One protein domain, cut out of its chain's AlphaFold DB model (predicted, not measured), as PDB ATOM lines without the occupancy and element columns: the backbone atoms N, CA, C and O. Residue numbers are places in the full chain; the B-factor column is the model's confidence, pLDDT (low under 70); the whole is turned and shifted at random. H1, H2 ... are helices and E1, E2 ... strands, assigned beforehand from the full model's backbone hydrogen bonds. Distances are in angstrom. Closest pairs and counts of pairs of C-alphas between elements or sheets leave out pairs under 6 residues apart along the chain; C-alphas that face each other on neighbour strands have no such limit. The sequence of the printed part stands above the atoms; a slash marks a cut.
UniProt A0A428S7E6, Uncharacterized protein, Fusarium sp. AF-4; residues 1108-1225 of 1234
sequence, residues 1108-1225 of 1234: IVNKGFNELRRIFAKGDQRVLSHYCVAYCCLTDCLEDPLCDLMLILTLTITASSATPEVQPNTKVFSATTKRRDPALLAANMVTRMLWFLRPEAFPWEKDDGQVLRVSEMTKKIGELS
ATOM      1  N   ILE A1108     196.259 279.509 177.479       84.00
ATOM      2  CA  ILE A1108     196.771 278.158 177.191       84.00
ATOM      3  C   ILE A1108     197.618 278.099 175.908       84.00
ATOM      4  O   ILE A1108     198.625 277.393 175.871       84.00
ATOM      5  N   VAL A1109     197.258 278.878 174.881       88.44
ATOM      6  CA  VAL A1109     198.021 278.996 173.627       88.44
ATOM      7  C   VAL A1109     199.311 279.773 173.896       88.44
ATOM      8  O   VAL A1109     200.397 279.311 173.551       88.44
ATOM      9  N   ASN A1110     199.207 280.908 174.595       89.44
ATOM     10  CA  ASN A1110     200.342 281.754 174.964       89.44
ATOM     11  C   ASN A1110     201.346 281.001 175.866       89.44
ATOM     12  O   ASN A1110     202.550 281.000 175.608       89.44
ATOM     13  N   LYS A1111     200.862 280.257 176.870       86.69
ATOM     14  CA  LYS A1111     201.682 279.361 177.707       86.69
ATOM     15  C   LYS A1111     202.389 278.286 176.875       86.69
ATOM     16  O   LYS A1111     203.559 278.011 177.121       86.69
ATOM     17  N   GLY A1112     201.716 277.737 175.861       86.56
ATOM     18  CA  GLY A1112     202.295 276.773 174.925       86.56
ATOM     19  C   GLY A1112     203.457 277.340 174.112       86.56
ATOM     20  O   GLY A1112     204.530 276.742 174.077       86.56
ATOM     21  N   PHE A1113     203.280 278.519 173.509       89.81
ATOM     22  CA  PHE A1113     204.344 279.188 172.753       89.81
ATOM     23  C   PHE A1113     205.521 279.618 173.640       89.81
ATOM     24  O   PHE A1113     206.670 279.489 173.223       89.81
ATOM     25  N   ASN A1114     205.271 280.061 174.876       88.06
ATOM     26  CA  ASN A1114     206.342 280.383 175.823       88.06
ATOM     27  C   ASN A1114     207.109 279.138 176.300       88.06
ATOM     28  O   ASN A1114     208.331 279.195 176.428       88.06
ATOM     29  N   GLU A1115     206.440 278.002 176.502       82.38
ATOM     30  CA  GLU A1115     207.115 276.745 176.849       82.38
ATOM     31  C   GLU A1115     207.914 276.182 175.661       82.38
ATOM     32  O   GLU A1115     209.052 275.755 175.839       82.38
ATOM     33  N   LEU A1116     207.400 276.275 174.429       83.12
ATOM     34  CA  LEU A1116     208.172 275.966 173.218       83.12
ATOM     35  C   LEU A1116     209.395 276.885 173.082       83.12
ATOM     36  O   LEU A1116     210.500 276.402 172.831       83.12
ATOM     37  N   ARG A1117     209.239 278.191 173.336       83.19
ATOM     38  CA  ARG A1117     210.357 279.144 173.400       83.19
ATOM     39  C   ARG A1117     211.386 278.733 174.457       83.19
ATOM     40  O   ARG A1117     212.578 278.782 174.172       83.19
ATOM     41  N   ARG A1118     210.957 278.260 175.634       82.00
ATOM     42  CA  ARG A1118     211.842 277.753 176.699       82.00
ATOM     43  C   ARG A1118     212.580 276.470 176.298       82.00
ATOM     44  O   ARG A1118     213.767 276.349 176.588       82.00
ATOM     45  N   ILE A1119     211.901 275.538 175.625       80.69
ATOM     46  CA  ILE A1119     212.470 274.271 175.137       80.69
ATOM     47  C   ILE A1119     213.535 274.528 174.061       80.69
ATOM     48  O   ILE A1119     214.636 273.985 174.143       80.69
ATOM     49  N   PHE A1120     213.242 275.382 173.075       79.31
ATOM     50  CA  PHE A1120     214.135 275.623 171.936       79.31
ATOM     51  C   PHE A1120     215.150 276.762 172.139       79.31
ATOM     52  O   PHE A1120     216.069 276.891 171.334       79.31
ATOM     53  N   ALA A1121     215.098 277.514 173.246       73.69
ATOM     54  CA  ALA A1121     216.106 278.530 173.595       73.69
ATOM     55  C   ALA A1121     217.554 277.996 173.674       73.69
ATOM     56  O   ALA A1121     218.496 278.771 173.547       73.69
ATOM     57  N   LYS A1122     217.743 276.683 173.881       67.06
ATOM     58  CA  LYS A1122     219.051 275.996 173.825       67.06
ATOM     59  C   LYS A1122     219.120 274.911 172.736       67.06
ATOM     60  O   LYS A1122     219.994 274.053 172.786       67.06
ATOM     61  N   GLY A1123     218.164 274.904 171.805       70.50
ATOM     62  CA  GLY A1123     217.998 273.873 170.781       70.50
ATOM     63  C   GLY A1123     218.107 274.423 169.360       70.50
ATOM     64  O   GLY A1123     218.753 275.441 169.117       70.50
ATOM     65  N   ASP A1124     217.450 273.743 168.420       77.94
ATOM     66  CA  ASP A1124     217.371 274.153 167.016       77.94
ATOM     67  C   ASP A1124     216.715 275.540 166.880       77.94
ATOM     68  O   ASP A1124     215.514 275.716 167.113       77.94
ATOM     69  N   GLN A1125     217.521 276.535 166.501       82.06
ATOM     70  CA  GLN A1125     217.069 277.918 166.374       82.06
ATOM     71  C   GLN A1125     216.101 278.113 165.199       82.06
ATOM     72  O   GLN A1125     215.257 278.999 165.274       82.06
ATOM     73  N   ARG A1126     216.134 277.270 164.156       81.75
ATOM     74  CA  ARG A1126     215.177 277.367 163.040       81.75
ATOM     75  C   ARG A1126     213.779 276.910 163.466       81.75
ATOM     76  O   ARG A1126     212.788 277.489 163.025       81.75
ATOM     77  N   VAL A1127     213.692 275.931 164.377       83.06
ATOM     78  CA  VAL A1127     212.426 275.537 165.031       83.06
ATOM     79  C   VAL A1127     211.895 276.680 165.901       83.06
ATOM     80  O   VAL A1127     210.701 276.981 165.866       83.06
ATOM     81  N   LEU A1128     212.777 277.355 166.649       84.50
ATOM     82  CA  LEU A1128     212.406 278.518 167.459       84.50
ATOM     83  C   LEU A1128     211.891 279.680 166.594       84.50
ATOM     84  O   LEU A1128     210.826 280.225 166.892       84.50
ATOM     85  N   SER A1129     212.589 280.011 165.503       85.81
ATOM     86  CA  SER A1129     212.147 281.000 164.512       85.81
ATOM     87  C   SER A1129     210.756 280.670 163.968       85.81
ATOM     88  O   SER A1129     209.899 281.549 163.930       85.81
ATOM     89  N   HIS A1130     210.485 279.403 163.629       90.25
ATOM     90  CA  HIS A1130     209.177 278.974 163.115       90.25
ATOM     91  C   HIS A1130     208.037 279.221 164.110       90.25
ATOM     92  O   HIS A1130     206.977 279.714 163.725       90.25
ATOM     93  N   TYR A1131     208.245 278.922 165.397       90.56
ATOM     94  CA  TYR A1131     207.244 279.211 166.429       90.56
ATOM     95  C   TYR A1131     207.103 280.708 166.722       90.56
ATOM     96  O   TYR A1131     205.998 281.156 167.022       90.56
ATOM     97  N   CYS A1132     208.173 281.499 166.607       88.69
ATOM     98  CA  CYS A1132     208.084 282.957 166.698       88.69
ATOM     99  C   CYS A1132     207.280 283.548 165.526       88.69
ATOM    100  O   CYS A1132     206.378 284.344 165.773       88.69
ATOM    101  N   VAL A1133     207.520 283.104 164.287       89.62
ATOM    102  CA  VAL A1133     206.723 283.493 163.107       89.62
ATOM    103  C   VAL A1133     205.257 283.086 163.277       89.62
ATOM    104  O   VAL A1133     204.368 283.903 163.052       89.62
ATOM    105  N   ALA A1134     204.984 281.867 163.756       91.06
ATOM    106  CA  ALA A1134     203.620 281.422 164.045       91.06
ATOM    107  C   ALA A1134     202.936 282.253 165.147       91.06
ATOM    108  O   ALA A1134     201.745 282.530 165.039       91.06
ATOM    109  N   TYR A1135     203.668 282.683 166.179       92.25
ATOM    110  CA  TYR A1135     203.122 283.540 167.235       92.25
ATOM    111  C   TYR A1135     202.821 284.964 166.741       92.25
ATOM    112  O   TYR A1135     201.756 285.486 167.055       92.25
ATOM    113  N   CYS A1136     203.702 285.576 165.941       90.25
ATOM    114  CA  CYS A1136     203.431 286.889 165.341       90.25
ATOM    115  C   CYS A1136     202.248 286.817 164.362       90.25
ATOM    116  O   CYS A1136     201.292 287.574 164.480       90.25
ATOM    117  N   CYS A1137     202.237 285.816 163.475       90.69
ATOM    118  CA  CYS A1137     201.125 285.559 162.558       90.69
ATOM    119  C   CYS A1137     199.789 285.361 163.306       90.69
ATOM    120  O   CYS A1137     198.748 285.831 162.849       90.69
ATOM    121  N   LEU A1138     199.813 284.731 164.490       92.44
ATOM    122  CA  LEU A1138     198.647 284.626 165.366       92.44
ATOM    123  C   LEU A1138     198.188 285.985 165.912       92.44
ATOM    124  O   LEU A1138     196.990 286.259 165.882       92.44
ATOM    125  N   THR A1139     199.101 286.815 166.432       89.69
ATOM    126  CA  THR A1139     198.746 288.130 166.996       89.69
ATOM    127  C   THR A1139     198.232 289.092 165.935       89.69
ATOM    128  O   THR A1139     197.272 289.815 166.188       89.69
ATOM    129  N   ASP A1140     198.811 289.045 164.737       88.12
ATOM    130  CA  ASP A1140     198.456 289.914 163.611       88.12
ATOM    131  C   ASP A1140     197.118 289.506 162.963       88.12
ATOM    132  O   ASP A1140     196.497 290.297 162.255       88.12
ATOM    133  N   CYS A1141     196.651 288.280 163.229       87.88
ATOM    134  CA  CYS A1141     195.361 287.750 162.778       87.88
ATOM    135  C   CYS A1141     194.306 287.675 163.894       87.88
ATOM    136  O   CYS A1141     193.319 286.955 163.747       87.88
ATOM    137  N   LEU A1142     194.480 288.372 165.020       88.62
ATOM    138  CA  LEU A1142     193.409 288.495 166.015       88.62
ATOM    139  C   LEU A1142     192.202 289.247 165.423       88.62
ATOM    140  O   LEU A1142     192.340 290.102 164.553       88.62
ATOM    141  N   GLU A1143     191.004 288.888 165.883       86.94
ATOM    142  CA  GLU A1143     189.705 289.340 165.352       86.94
ATOM    143  C   GLU A1143     189.377 288.950 163.886       86.94
ATOM    144  O   GLU A1143     188.318 289.323 163.376       86.94
ATOM    145  N   ASP A1144     190.206 288.135 163.219       90.25
ATOM    146  CA  ASP A1144     189.849 287.452 161.963       90.25
ATOM    147  C   ASP A1144     188.891 286.262 162.233       90.25
ATOM    148  O   ASP A1144     189.205 285.416 163.075       90.25
ATOM    149  N   PRO A1145     187.759 286.110 161.512       88.00
ATOM    150  CA  PRO A1145     186.780 285.047 161.784       88.00
ATOM    151  C   PRO A1145     187.274 283.597 161.612       88.00
ATOM    152  O   PRO A1145     186.698 282.680 162.204       88.00
ATOM    153  N   LEU A1146     188.311 283.353 160.804       86.69
ATOM    154  CA  LEU A1146     188.932 282.032 160.655       86.69
ATOM    155  C   LEU A1146     189.954 281.782 161.772       86.69
ATOM    156  O   LEU A1146     190.063 280.657 162.263       86.69
ATOM    157  N   CYS A1147     190.651 282.829 162.221       88.88
ATOM    158  CA  CYS A1147     191.486 282.790 163.421       88.88
ATOM    159  C   CYS A1147     190.644 282.541 164.686       88.88
ATOM    160  O   CYS A1147     190.962 281.646 165.471       88.88
ATOM    161  N   ASP A1148     189.506 283.229 164.831       88.56
ATOM    162  CA  ASP A1148     188.512 282.969 165.878       88.56
ATOM    163  C   ASP A1148     188.083 281.490 165.877       88.56
ATOM    164  O   ASP A1148     188.081 280.839 166.923       88.56
ATOM    165  N   LEU A1149     187.759 280.925 164.705       90.25
ATOM    166  CA  LEU A1149     187.361 279.519 164.575       90.25
ATOM    167  C   LEU A1149     188.496 278.549 164.947       90.25
ATOM    168  O   LEU A1149     188.258 277.576 165.666       90.25
ATOM    169  N   MET A1150     189.730 278.825 164.522       93.19
ATOM    170  CA  MET A1150     190.924 278.075 164.928       93.19
ATOM    171  C   MET A1150     191.110 278.086 166.454       93.19
ATOM    172  O   MET A1150     191.415 277.046 167.048       93.19
ATOM    173  N   LEU A1151     190.894 279.232 167.106       90.75
ATOM    174  CA  LEU A1151     190.999 279.358 168.561       90.75
ATOM    175  C   LEU A1151     189.853 278.631 169.280       90.75
ATOM    176  O   LEU A1151     190.117 277.918 170.248       90.75
ATOM    177  N   ILE A1152     188.617 278.693 168.768       88.88
ATOM    178  CA  ILE A1152     187.476 277.901 169.266       88.88
ATOM    179  C   ILE A1152     187.787 276.398 169.212       88.88
ATOM    180  O   ILE A1152     187.600 275.693 170.209       88.88
ATOM    181  N   LEU A1153     188.279 275.897 168.074       87.56
ATOM    182  CA  LEU A1153     188.623 274.483 167.890       87.56
ATOM    183  C   LEU A1153     189.772 274.058 168.814       87.56
ATOM    184  O   LEU A1153     189.684 273.017 169.470       87.56
ATOM    185  N   THR A1154     190.813 274.888 168.924       87.94
ATOM    186  CA  THR A1154     191.963 274.643 169.804       87.94
ATOM    187  C   THR A1154     191.536 274.575 171.268       87.94
ATOM    188  O   THR A1154     191.857 273.600 171.949       87.94
ATOM    189  N   LEU A1155     190.759 275.547 171.754       86.38
ATOM    190  CA  LEU A1155     190.259 275.566 173.133       86.38
ATOM    191  C   LEU A1155     189.351 274.361 173.417       86.38
ATOM    192  O   LEU A1155     189.515 273.695 174.437       86.38
ATOM    193  N   THR A1156     188.459 274.013 172.487       83.94
ATOM    194  CA  THR A1156     187.548 272.862 172.634       83.94
ATOM    195  C   THR A1156     188.308 271.535 172.744       83.94
ATOM    196  O   THR A1156     188.007 270.707 173.606       83.94
ATOM    197  N   ILE A1157     189.326 271.324 171.906       81.88
ATOM    198  CA  ILE A1157     190.124 270.089 171.909       81.88
ATOM    199  C   ILE A1157     191.050 270.023 173.130       81.88
ATOM    200  O   ILE A1157     191.149 268.976 173.768       81.88
ATOM    201  N   THR A1158     191.687 271.131 173.513       80.62
ATOM    202  CA  THR A1158     192.615 271.166 174.660       80.62
ATOM    203  C   THR A1158     191.924 271.144 176.027       80.62
ATOM    204  O   THR A1158     192.519 270.661 176.992       80.62
ATOM    205  N   ALA A1159     190.650 271.542 176.109       74.69
ATOM    206  CA  ALA A1159     189.798 271.356 177.287       74.69
ATOM    207  C   ALA A1159     189.333 269.897 177.513       74.69
ATOM    208  O   ALA A1159     188.723 269.599 178.542       74.69
ATOM    209  N   SER A1160     189.602 268.972 176.583       72.00
ATOM    210  CA  SER A1160     189.166 267.573 176.702       72.00
ATOM    211  C   SER A1160     189.885 266.818 177.835       72.00
ATOM    212  O   SER A1160     191.091 266.965 178.062       72.00
ATOM    213  N   SER A1161     189.147 265.959 178.550       62.88
ATOM    214  CA  SER A1161     189.669 265.174 179.684       62.88
ATOM    215  C   SER A1161     190.711 264.123 179.267       62.88
ATOM    216  O   SER A1161     191.620 263.814 180.041       62.88
ATOM    217  N   ALA A1162     190.639 263.646 178.023       66.06
ATOM    218  CA  ALA A1162     191.682 262.886 177.338       66.06
ATOM    219  C   ALA A1162     192.091 263.602 176.040       66.06
ATOM    220  O   ALA A1162     191.279 264.305 175.441       66.06
ATOM    221  N   THR A1163     193.333 263.409 175.584       76.44
ATOM    222  CA  THR A1163     193.780 263.932 174.285       76.44
ATOM    223  C   THR A1163     193.097 263.143 173.153       76.44
ATOM    224  O   THR A1163     193.228 261.913 173.138       76.44
ATOM    225  N   PRO A1164     192.377 263.797 172.219       72.56
ATOM    226  CA  PRO A1164     191.763 263.118 171.080       72.56
ATOM    227  C   PRO A1164     192.801 262.687 170.036       72.56
ATOM    228  O   PRO A1164     193.745 263.419 169.745       72.56
ATOM    229  N   GLU A1165     192.592 261.519 169.436       70.88
ATOM    230  CA  GLU A1165     193.428 260.956 168.373       70.88
ATOM    231  C   GLU A1165     192.547 260.258 167.332       70.88
ATOM    232  O   GLU A1165     191.698 259.431 167.676       70.88
ATOM    233  N   VAL A1166     192.731 260.595 166.055       66.81
ATOM    234  CA  VAL A1166     192.061 259.927 164.931       66.81
ATOM    235  C   VAL A1166     192.996 258.834 164.427       66.81
ATOM    236  O   VAL A1166     194.099 259.125 163.969       66.81
ATOM    237  N   GLN A1167     192.580 257.572 164.531       62.09
ATOM    238  CA  GLN A1167     193.393 256.454 164.048       62.09
ATOM    239  C   GLN A1167     193.378 256.408 162.510       62.09
ATOM    240  O   GLN A1167     192.362 256.785 161.910       62.09
ATOM    241  N   PRO A1168     194.449 255.916 161.856       59.25
ATOM    242  CA  PRO A1168     194.475 255.730 160.407       59.25
ATOM    243  C   PRO A1168     193.218 255.015 159.897       59.25
ATOM    244  O   PRO A1168     192.783 254.017 160.470       59.25
ATOM    245  N   ASN A1169     192.629 255.544 158.824       61.12
ATOM    246  CA  ASN A1169     191.395 255.058 158.193       61.12
ATOM    247  C   ASN A1169     190.111 255.115 159.056       61.12
ATOM    248  O   ASN A1169     189.074 254.609 158.628       61.12
ATOM    249  N   THR A1170     190.123 255.767 160.226       60.66
ATOM    250  CA  THR A1170     188.909 255.997 161.037       60.66
ATOM    251  C   THR A1170     188.352 257.415 160.860       60.66
ATOM    252  O   THR A1170     189.092 258.363 160.616       60.66
ATOM    253  N   LYS A1171     187.028 257.575 161.003       64.50
ATOM    254  CA  LYS A1171     186.326 258.879 161.011       64.50
ATOM    255  C   LYS A1171     185.783 259.240 162.403       64.50
ATOM    256  O   LYS A1171     184.755 259.901 162.522       64.50
ATOM    257  N   VAL A1172     186.421 258.731 163.459       61.62
ATOM    258  CA  VAL A1172     185.942 258.820 164.847       61.62
ATOM    259  C   VAL A1172     187.120 259.134 165.764       61.62
ATOM    260  O   VAL A1172     188.182 258.530 165.634       61.62
ATOM    261  N   PHE A1173     186.934 260.063 166.703       67.31
ATOM    262  CA  PHE A1173     187.937 260.344 167.729       67.31
ATOM    263  C   PHE A1173     188.054 259.181 168.722       67.31
ATOM    264  O   PHE A1173     187.062 258.720 169.287       67.31
ATOM    265  N   SER A1174     189.289 258.761 168.976       64.12
ATOM    266  CA  SER A1174     189.681 257.861 170.061       64.12
ATOM    267  C   SER A1174     190.473 258.632 171.125       64.12
ATOM    268  O   SER A1174     190.886 259.770 170.895       64.12
ATOM    269  N   ALA A1175     190.669 258.043 172.306       67.62
ATOM    270  CA  ALA A1175     191.478 258.635 173.373       67.62
ATOM    271  C   ALA A1175     192.899 258.049 173.367       67.62
ATOM    272  O   ALA A1175     193.062 256.828 173.425       67.62
ATOM    273  N   THR A1176     193.926 258.906 173.358       65.75
ATOM    274  CA  THR A1176     195.336 258.478 173.441       65.75
ATOM    275  C   THR A1176     195.626 257.705 174.732       65.75
ATOM    276  O   THR A1176     195.154 258.090 175.804       65.75
ATOM    277  N   THR A1177     196.535 256.728 174.687       55.47
ATOM    278  CA  THR A1177     197.017 256.007 175.887       55.47
ATOM    279  C   THR A1177     197.895 256.847 176.827       55.47
ATOM    280  O   THR A1177     198.075 256.474 177.988       55.47
ATOM    281  N   LYS A1178     198.429 257.985 176.363       55.34
ATOM    282  CA  LYS A1178     199.161 258.975 177.169       55.34
ATOM    283  C   LYS A1178     198.579 260.368 176.925       55.34
ATOM    284  O   LYS A1178     198.731 260.901 175.828       55.34
ATOM    285  N   ARG A1179     197.972 260.973 177.955       64.88
ATOM    286  CA  ARG A1179     197.553 262.386 177.919       64.88
ATOM    287  C   ARG A1179     198.778 263.268 177.664       64.88
ATOM    288  O   ARG A1179     199.802 263.096 178.324       64.88
ATOM    289  N   ARG A1180     198.664 264.188 176.710       70.06
ATOM    290  CA  ARG A1180     199.729 265.130 176.333       70.06
ATOM    291  C   ARG A1180     199.568 266.446 177.092       70.06
ATOM    292  O   ARG A1180     198.488 266.714 177.620       70.06
ATOM    293  N   ASP A1181     200.623 267.256 177.142       78.69
ATOM    294  CA  ASP A1181     200.533 268.591 177.735       78.69
ATOM    295  C   ASP A1181     199.545 269.470 176.932       78.69
ATOM    296  O   ASP A1181     199.728 269.620 175.718       78.69
ATOM    297  N   PRO A1182     198.492 270.036 177.558       79.00
ATOM    298  CA  PRO A1182     197.478 270.804 176.837       79.00
ATOM    299  C   PRO A1182     197.982 272.118 176.225       79.00
ATOM    300  O   PRO A1182     197.429 272.555 175.219       79.00
ATOM    301  N   ALA A1183     199.017 272.745 176.792       80.81
ATOM    302  CA  ALA A1183     199.554 274.012 176.299       80.81
ATOM    303  C   ALA A1183     200.475 273.783 175.090       80.81
ATOM    304  O   ALA A1183     200.311 274.424 174.050       80.81
ATOM    305  N   LEU A1184     201.375 272.796 175.167       82.00
ATOM    306  CA  LEU A1184     202.159 272.355 174.010       82.00
ATOM    307  C   LEU A1184     201.249 271.849 172.883       82.00
ATOM    308  O   LEU A1184     201.506 272.145 171.717       82.00
ATOM    309  N   LEU A1185     200.162 271.140 173.209       84.00
ATOM    310  CA  LEU A1185     199.146 270.746 172.230       84.00
ATOM    311  C   LEU A1185     198.486 271.972 171.574       84.00
ATOM    312  O   LEU A1185     198.413 272.018 170.348       84.00
ATOM    313  N   ALA A1186     198.069 272.972 172.360       87.38
ATOM    314  CA  ALA A1186     197.450 274.199 171.853       87.38
ATOM    315  C   ALA A1186     198.346 274.935 170.843       87.38
ATOM    316  O   ALA A1186     197.915 275.221 169.726       87.38
ATOM    317  N   ALA A1187     199.604 275.199 171.205       87.88
ATOM    318  CA  ALA A1187     200.533 275.921 170.335       87.88
ATOM    319  C   ALA A1187     200.911 275.122 169.073       87.88
ATOM    320  O   ALA A1187     201.007 275.703 167.991       87.88
ATOM    321  N   ASN A1188     201.051 273.792 169.166       87.94
ATOM    322  CA  ASN A1188     201.267 272.937 167.993       87.94
ATOM    323  C   ASN A1188     200.049 272.914 167.054       87.94
ATOM    324  O   ASN A1188     200.220 272.985 165.838       87.94
ATOM    325  N   MET A1189     198.825 272.844 167.591       87.62
ATOM    326  CA  MET A1189     197.600 272.895 166.786       87.62
ATOM    327  C   MET A1189     197.463 274.231 166.054       87.62
ATOM    328  O   MET A1189     197.302 274.231 164.836       87.62
ATOM    329  N   VAL A1190     197.610 275.349 166.769       91.88
ATOM    330  CA  VAL A1190     197.560 276.698 166.184       91.88
ATOM    331  C   VAL A1190     198.647 276.879 165.127       91.88
ATOM    332  O   VAL A1190     198.343 277.311 164.023       91.88
ATOM    333  N   THR A1191     199.887 276.459 165.401       90.00
ATOM    334  CA  THR A1191     200.983 276.507 164.414       90.00
ATOM    335  C   THR A1191     200.618 275.748 163.135       90.00
ATOM    336  O   THR A1191     200.752 276.297 162.045       90.00
ATOM    337  N   ARG A1192     200.096 274.517 163.246       88.50
ATOM    338  CA  ARG A1192     199.704 273.704 162.081       88.50
ATOM    339  C   ARG A1192     198.494 274.262 161.328       88.50
ATOM    340  O   ARG A1192     198.438 274.118 160.113       88.50
ATOM    341  N   MET A1193     197.533 274.866 162.023       90.62
ATOM    342  CA  MET A1193     196.348 275.479 161.410       90.62
ATOM    343  C   MET A1193     196.700 276.792 160.695       90.62
ATOM    344  O   MET A1193     196.241 277.015 159.575       90.62
ATOM    345  N   LEU A1194     197.590 277.610 161.269       89.88
ATOM    346  CA  LEU A1194     198.090 278.837 160.643       89.88
ATOM    347  C   LEU A1194     198.799 278.586 159.309       89.88
ATOM    348  O   LEU A1194     198.653 279.405 158.407       89.88
ATOM    349  N   TRP A1195     199.485 277.450 159.133       89.94
ATOM    350  CA  TRP A1195     200.071 277.088 157.835       89.94
ATOM    351  C   TRP A1195     199.026 277.066 156.707       89.94
ATOM    352  O   TRP A1195     199.327 277.482 155.595       89.94
ATOM    353  N   PHE A1196     197.792 276.631 156.985       86.19
ATOM    354  CA  PHE A1196     196.705 276.606 156.000       86.19
ATOM    355  C   PHE A1196     195.902 277.914 155.947       86.19
ATOM    356  O   PHE A1196     195.404 278.274 154.885       86.19
ATOM    357  N   LEU A1197     195.778 278.639 157.066       86.94
ATOM    358  CA  LEU A1197     195.041 279.911 157.128       86.94
ATOM    359  C   LEU A1197     195.836 281.119 156.606       86.94
ATOM    360  O   LEU A1197     195.233 282.125 156.225       86.94
ATOM    361  N   ARG A1198     197.172 281.037 156.626       87.44
ATOM    362  CA  ARG A1198     198.131 282.069 156.200       87.44
ATOM    363  C   ARG A1198     199.374 281.412 155.563       87.44
ATOM    364  O   ARG A1198     200.470 281.542 156.108       87.44
ATOM    365  N   PRO A1199     199.239 280.696 154.428       83.69
ATOM    366  CA  PRO A1199     200.352 279.957 153.822       83.69
ATOM    367  C   PRO A1199     201.541 280.851 153.456       83.69
ATOM    368  O   PRO A1199     202.677 280.443 153.672       83.69
ATOM    369  N   GLU A1200     201.282 282.086 153.014       82.81
ATOM    370  CA  GLU A1200     202.300 283.092 152.663       82.81
ATOM    371  C   GLU A1200     203.228 283.478 153.833       82.81
ATOM    372  O   GLU A1200     204.315 284.005 153.612       82.81
ATOM    373  N   ALA A1201     202.818 283.226 155.083       83.56
ATOM    374  CA  ALA A1201     203.608 283.537 156.275       83.56
ATOM    375  C   ALA A1201     204.651 282.454 156.624       83.56
ATOM    376  O   ALA A1201     205.371 282.607 157.610       83.56
ATOM    377  N   PHE A1202     204.734 281.353 155.864       87.50
ATOM    378  CA  PHE A1202     205.625 280.226 156.163       87.50
ATOM    379  C   PHE A1202     206.330 279.696 154.901       87.50
ATOM    380  O   PHE A1202     205.700 279.569 153.852       87.50
ATOM    381  N   PRO A1203     207.617 279.306 154.970       82.06
ATOM    382  CA  PRO A1203     208.318 278.761 153.811       82.06
ATOM    383  C   PRO A1203     207.836 277.337 153.480       82.06
ATOM    384  O   PRO A1203     208.068 276.380 154.224       82.06
ATOM    385  N   TRP A1204     207.176 277.183 152.331       81.06
ATOM    386  CA  TRP A1204     206.749 275.883 151.800       81.06
ATOM    387  C   TRP A1204     207.789 275.270 150.847       81.06
ATOM    388  O   TRP A1204     208.289 274.172 151.101       81.06
ATOM    389  N   GLU A1205     208.141 275.975 149.764       71.25
ATOM    390  CA  GLU A1205     208.965 275.427 148.666       71.25
ATOM    391  C   GLU A1205     210.416 275.923 148.621       71.25
ATOM    392  O   GLU A1205     211.299 275.206 148.138       71.25
ATOM    393  N   LYS A1206     210.683 277.138 149.107       63.56
ATOM    394  CA  LYS A1206     212.023 277.743 149.149       63.56
ATOM    395  C   LYS A1206     212.560 277.716 150.577       63.56
ATOM    396  O   LYS A1206     211.787 277.660 151.525       63.56
ATOM    397  N   ASP A1207     213.884 277.698 150.712       61.59
ATOM    398  CA  ASP A1207     214.555 277.874 152.002       61.59
ATOM    399  C   ASP A1207     215.252 279.236 151.989       61.59
ATOM    400  O   ASP A1207     215.998 279.524 151.053       61.59
ATOM    401  N   ASP A1208     214.984 280.058 153.000       63.25
ATOM    402  CA  ASP A1208     215.678 281.322 153.277       63.25
ATOM    403  C   ASP A1208     216.829 281.144 154.290       63.25
ATOM    404  O   ASP A1208     217.596 282.074 154.546       63.25
ATOM    405  N   GLY A1209     216.972 279.940 154.853       62.94
ATOM    406  CA  GLY A1209     217.971 279.557 155.845       62.94
ATOM    407  C   GLY A1209     217.640 279.971 157.281       62.94
ATOM    408  O   GLY A1209     218.283 279.476 158.207       62.94
ATOM    409  N   GLN A1210     216.645 280.838 157.500       70.06
ATOM    410  CA  GLN A1210     216.344 281.434 158.808       70.06
ATOM    411  C   GLN A1210     215.154 280.763 159.508       70.06
ATOM    412  O   GLN A1210     215.140 280.648 160.739       70.06
ATOM    413  N   VAL A1211     214.185 280.270 158.736       79.88
ATOM    414  CA  VAL A1211     213.012 279.521 159.216       79.88
ATOM    415  C   VAL A1211     213.066 278.087 158.663       79.88
ATOM    416  O   VAL A1211     213.743 277.823 157.672       79.88
ATOM    417  N   LEU A1212     212.437 277.111 159.326       81.62
ATOM    418  CA  LEU A1212     212.326 275.739 158.805       81.62
ATOM    419  C   LEU A1212     211.201 275.635 157.773       81.62
ATOM    420  O   LEU A1212     210.154 276.259 157.926       81.62
ATOM    421  N   ARG A1213     211.355 274.791 156.746       84.12
ATOM    422  CA  ARG A1213     210.244 274.558 155.811       84.12
ATOM    423  C   ARG A1213     209.090 273.844 156.501       84.12
ATOM    424  O   ARG A1213     209.314 272.963 157.331       84.12
ATOM    425  N   VAL A1214     207.851 274.124 156.094       84.06
ATOM    426  CA  VAL A1214     206.646 273.478 156.657       84.06
ATOM    427  C   VAL A1214     206.730 271.942 156.616       84.06
ATOM    428  O   VAL A1214     206.338 271.273 157.572       84.06
ATOM    429  N   SER A1215     207.314 271.359 155.566       80.06
ATOM    430  CA  SER A1215     207.511 269.906 155.421       80.06
ATOM    431  C   SER A1215     208.557 269.304 156.376       80.06
ATOM    432  O   SER A1215     208.498 268.114 156.691       80.06
ATOM    433  N   GLU A1216     209.496 270.108 156.873       80.12
ATOM    434  CA  GLU A1216     210.541 269.710 157.824       80.12
ATOM    435  C   GLU A1216     210.099 269.992 159.262       80.12
ATOM    436  O   GLU A1216     210.198 269.122 160.130       80.12
ATOM    437  N   MET A1217     209.474 271.149 159.486       83.62
ATOM    438  CA  MET A1217     208.770 271.481 160.721       83.62
ATOM    439  C   MET A1217     207.657 270.464 161.021       83.62
ATOM    440  O   MET A1217     207.476 270.080 162.171       83.62
ATOM    441  N   THR A1218     206.975 269.919 160.006       80.31
ATOM    442  CA  THR A1218     206.021 268.802 160.176       80.31
ATOM    443  C   THR A1218     206.687 267.543 160.740       80.31
ATOM    444  O   THR A1218     206.056 266.833 161.520       80.31
ATOM    445  N   LYS A1219     207.959 267.265 160.417       77.88
ATOM    446  CA  LYS A1219     208.706 266.133 161.001       77.88
ATOM    447  C   LYS A1219     209.082 266.424 162.456       77.88
ATOM    448  O   LYS A1219     208.836 265.583 163.313       77.88
ATOM    449  N   LYS A1220     209.562 267.638 162.756       74.25
ATOM    450  CA  LYS A1220     209.879 268.083 164.130       74.25
ATOM    451  C   LYS A1220     208.657 268.150 165.047       74.25
ATOM    452  O   LYS A1220     208.714 267.690 166.184       74.25
ATOM    453  N   ILE A1221     207.520 268.620 164.540       71.81
ATOM    454  CA  ILE A1221     206.233 268.517 165.233       71.81
ATOM    455  C   ILE A1221     205.752 267.058 165.271       71.81
ATOM    456  O   ILE A1221     205.163 266.653 166.258       71.81
ATOM    457  N   GLY A1222     206.048 266.218 164.278       58.09
ATOM    458  CA  GLY A1222     205.757 264.780 164.324       58.09
ATOM    459  C   GLY A1222     206.469 264.046 165.470       58.09
ATOM    460  O   GLY A1222     205.844 263.226 166.142       58.09
ATOM    461  N   GLU A1223     207.737 264.388 165.722       51.34
ATOM    462  CA  GLU A1223     208.576 263.875 166.820       51.34
ATOM    463  C   GLU A1223     208.073 264.312 168.216       51.34
ATOM    464  O   GLU A1223     208.286 263.596 169.194       51.34
ATOM    465  N   LEU A1224     207.374 265.453 168.320       49.59
ATOM    466  CA  LEU A1224     206.968 266.066 169.600       49.59
ATOM    467  C   LEU A1224     205.451 266.046 169.871       49.59
ATOM    468  O   LEU A1224     205.032 265.916 171.024       49.59
ATOM    469  N   SER A1225     204.603 266.143 168.841       41.00
ATOM    470  CA  SER A1225     203.166 265.845 168.889       41.00
ATOM    471  C   SER A1225     202.432 265.692 167.534       41.00
ATOM    472  O   SER A1225     202.054 266.653 166.870       41.00
TER     473      SER A1225
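What this domain is: This is residues 1108 to 1225 of the 1234 residues of an uncharacterized protein of Fusarium sp. AF-4 (UniProt A0A428S7E6). H4 runs through the middle of a helical body, with the helical hairpin of H1 and H2 crossing it at nearly right angles and H3 packed alongside it on another side. H5 runs beside H4 more loosely, and a small two-strand hairpin, E1 and E2, lies at one end of the body, away from its middle. The printed part has 118 residues with five named helices and two named strands, in the order H1, H2, H3, E1, E2, H4, H5; the sheet E1 - E2 is antiparallel, and the class is mostly helix. The whole is compact, with a radius of gyration of the C-alphas of 14.3 A and spans of 39 by 31 by 29 A.

Where its parts are: H1, residues 1108 to 1120, begins with C-alpha 1108 at (196.771, 278.158, 177.191) and is 18.3 A long. H2 is residues 1125 to 1140, 22.3 A, and H3 is residues 1145 to 1158, 19.8 A. E1, residues 1164 to 1166, and E2, residues 1173 to 1175, are 6.9 A each. H4, residues 1182 to 1197, begins with C-alpha 1182 at (197.478, 270.804, 176.837) and is 21.8 A long. H5, residues 1214 to 1224, is 14.9 A long and ends with C-alpha 1224 at (206.968, 266.066, 169.600).

How they stand to each other: H2 and H4 are the hubs, touching three helices each. H4 touches H1, about perpendicular at 86 degrees, the closest C-alphas being those of Gly 1112 and Ala 1183, 4.1 A apart. With residues 1190 to 1194 alone H4 touches H2, about perpendicular at 74 degrees; the closest C-alphas, of Ala 1134 and Thr 1191, are 5.6 A apart. H3 touches H4 at a shallow tilt of 29 degrees, opposite ways, closest at the C-alphas of Thr 1158 and Pro 1182, 5.3 A. H1 and H2 form a helical hairpin at a shallow tilt of 22 degrees, closest at the C-alphas of Phe 1120 and Leu 1128, 5.6 A. H5 and H2 only just touch, with 3 pairs of C-alphas within 8 A, the closest those of Val 1127 and Met 1217, 7.0 A. H4 and H5 are close but not clearly touching, closest at the C-alphas of Asn 1188 and Ile 1221, 7.2 A. In the hairpin of E1 and E2, N 1165 and O 1174 are within hydrogen-bond range at 2.8 A; E1 is apart from H4. Every O i to N i+4 pair is within hydrogen-bond range in H1, H2 and H3; the counts are 11 of 12 in H4 and 6 of 7 in H5.

The domain as a whole: The two C-alphas farthest apart, of Ser 1161 and Asp 1208, are 40.4 A apart. The printed part has no cut, and the link from H4 to H5, 16 residues, is long. Mean pLDDT of the printed part is 79.2; residues 1122, 1161 to 1162, 1166 to 1179, 1206 to 1209 and 1222 to 1225 are under 70.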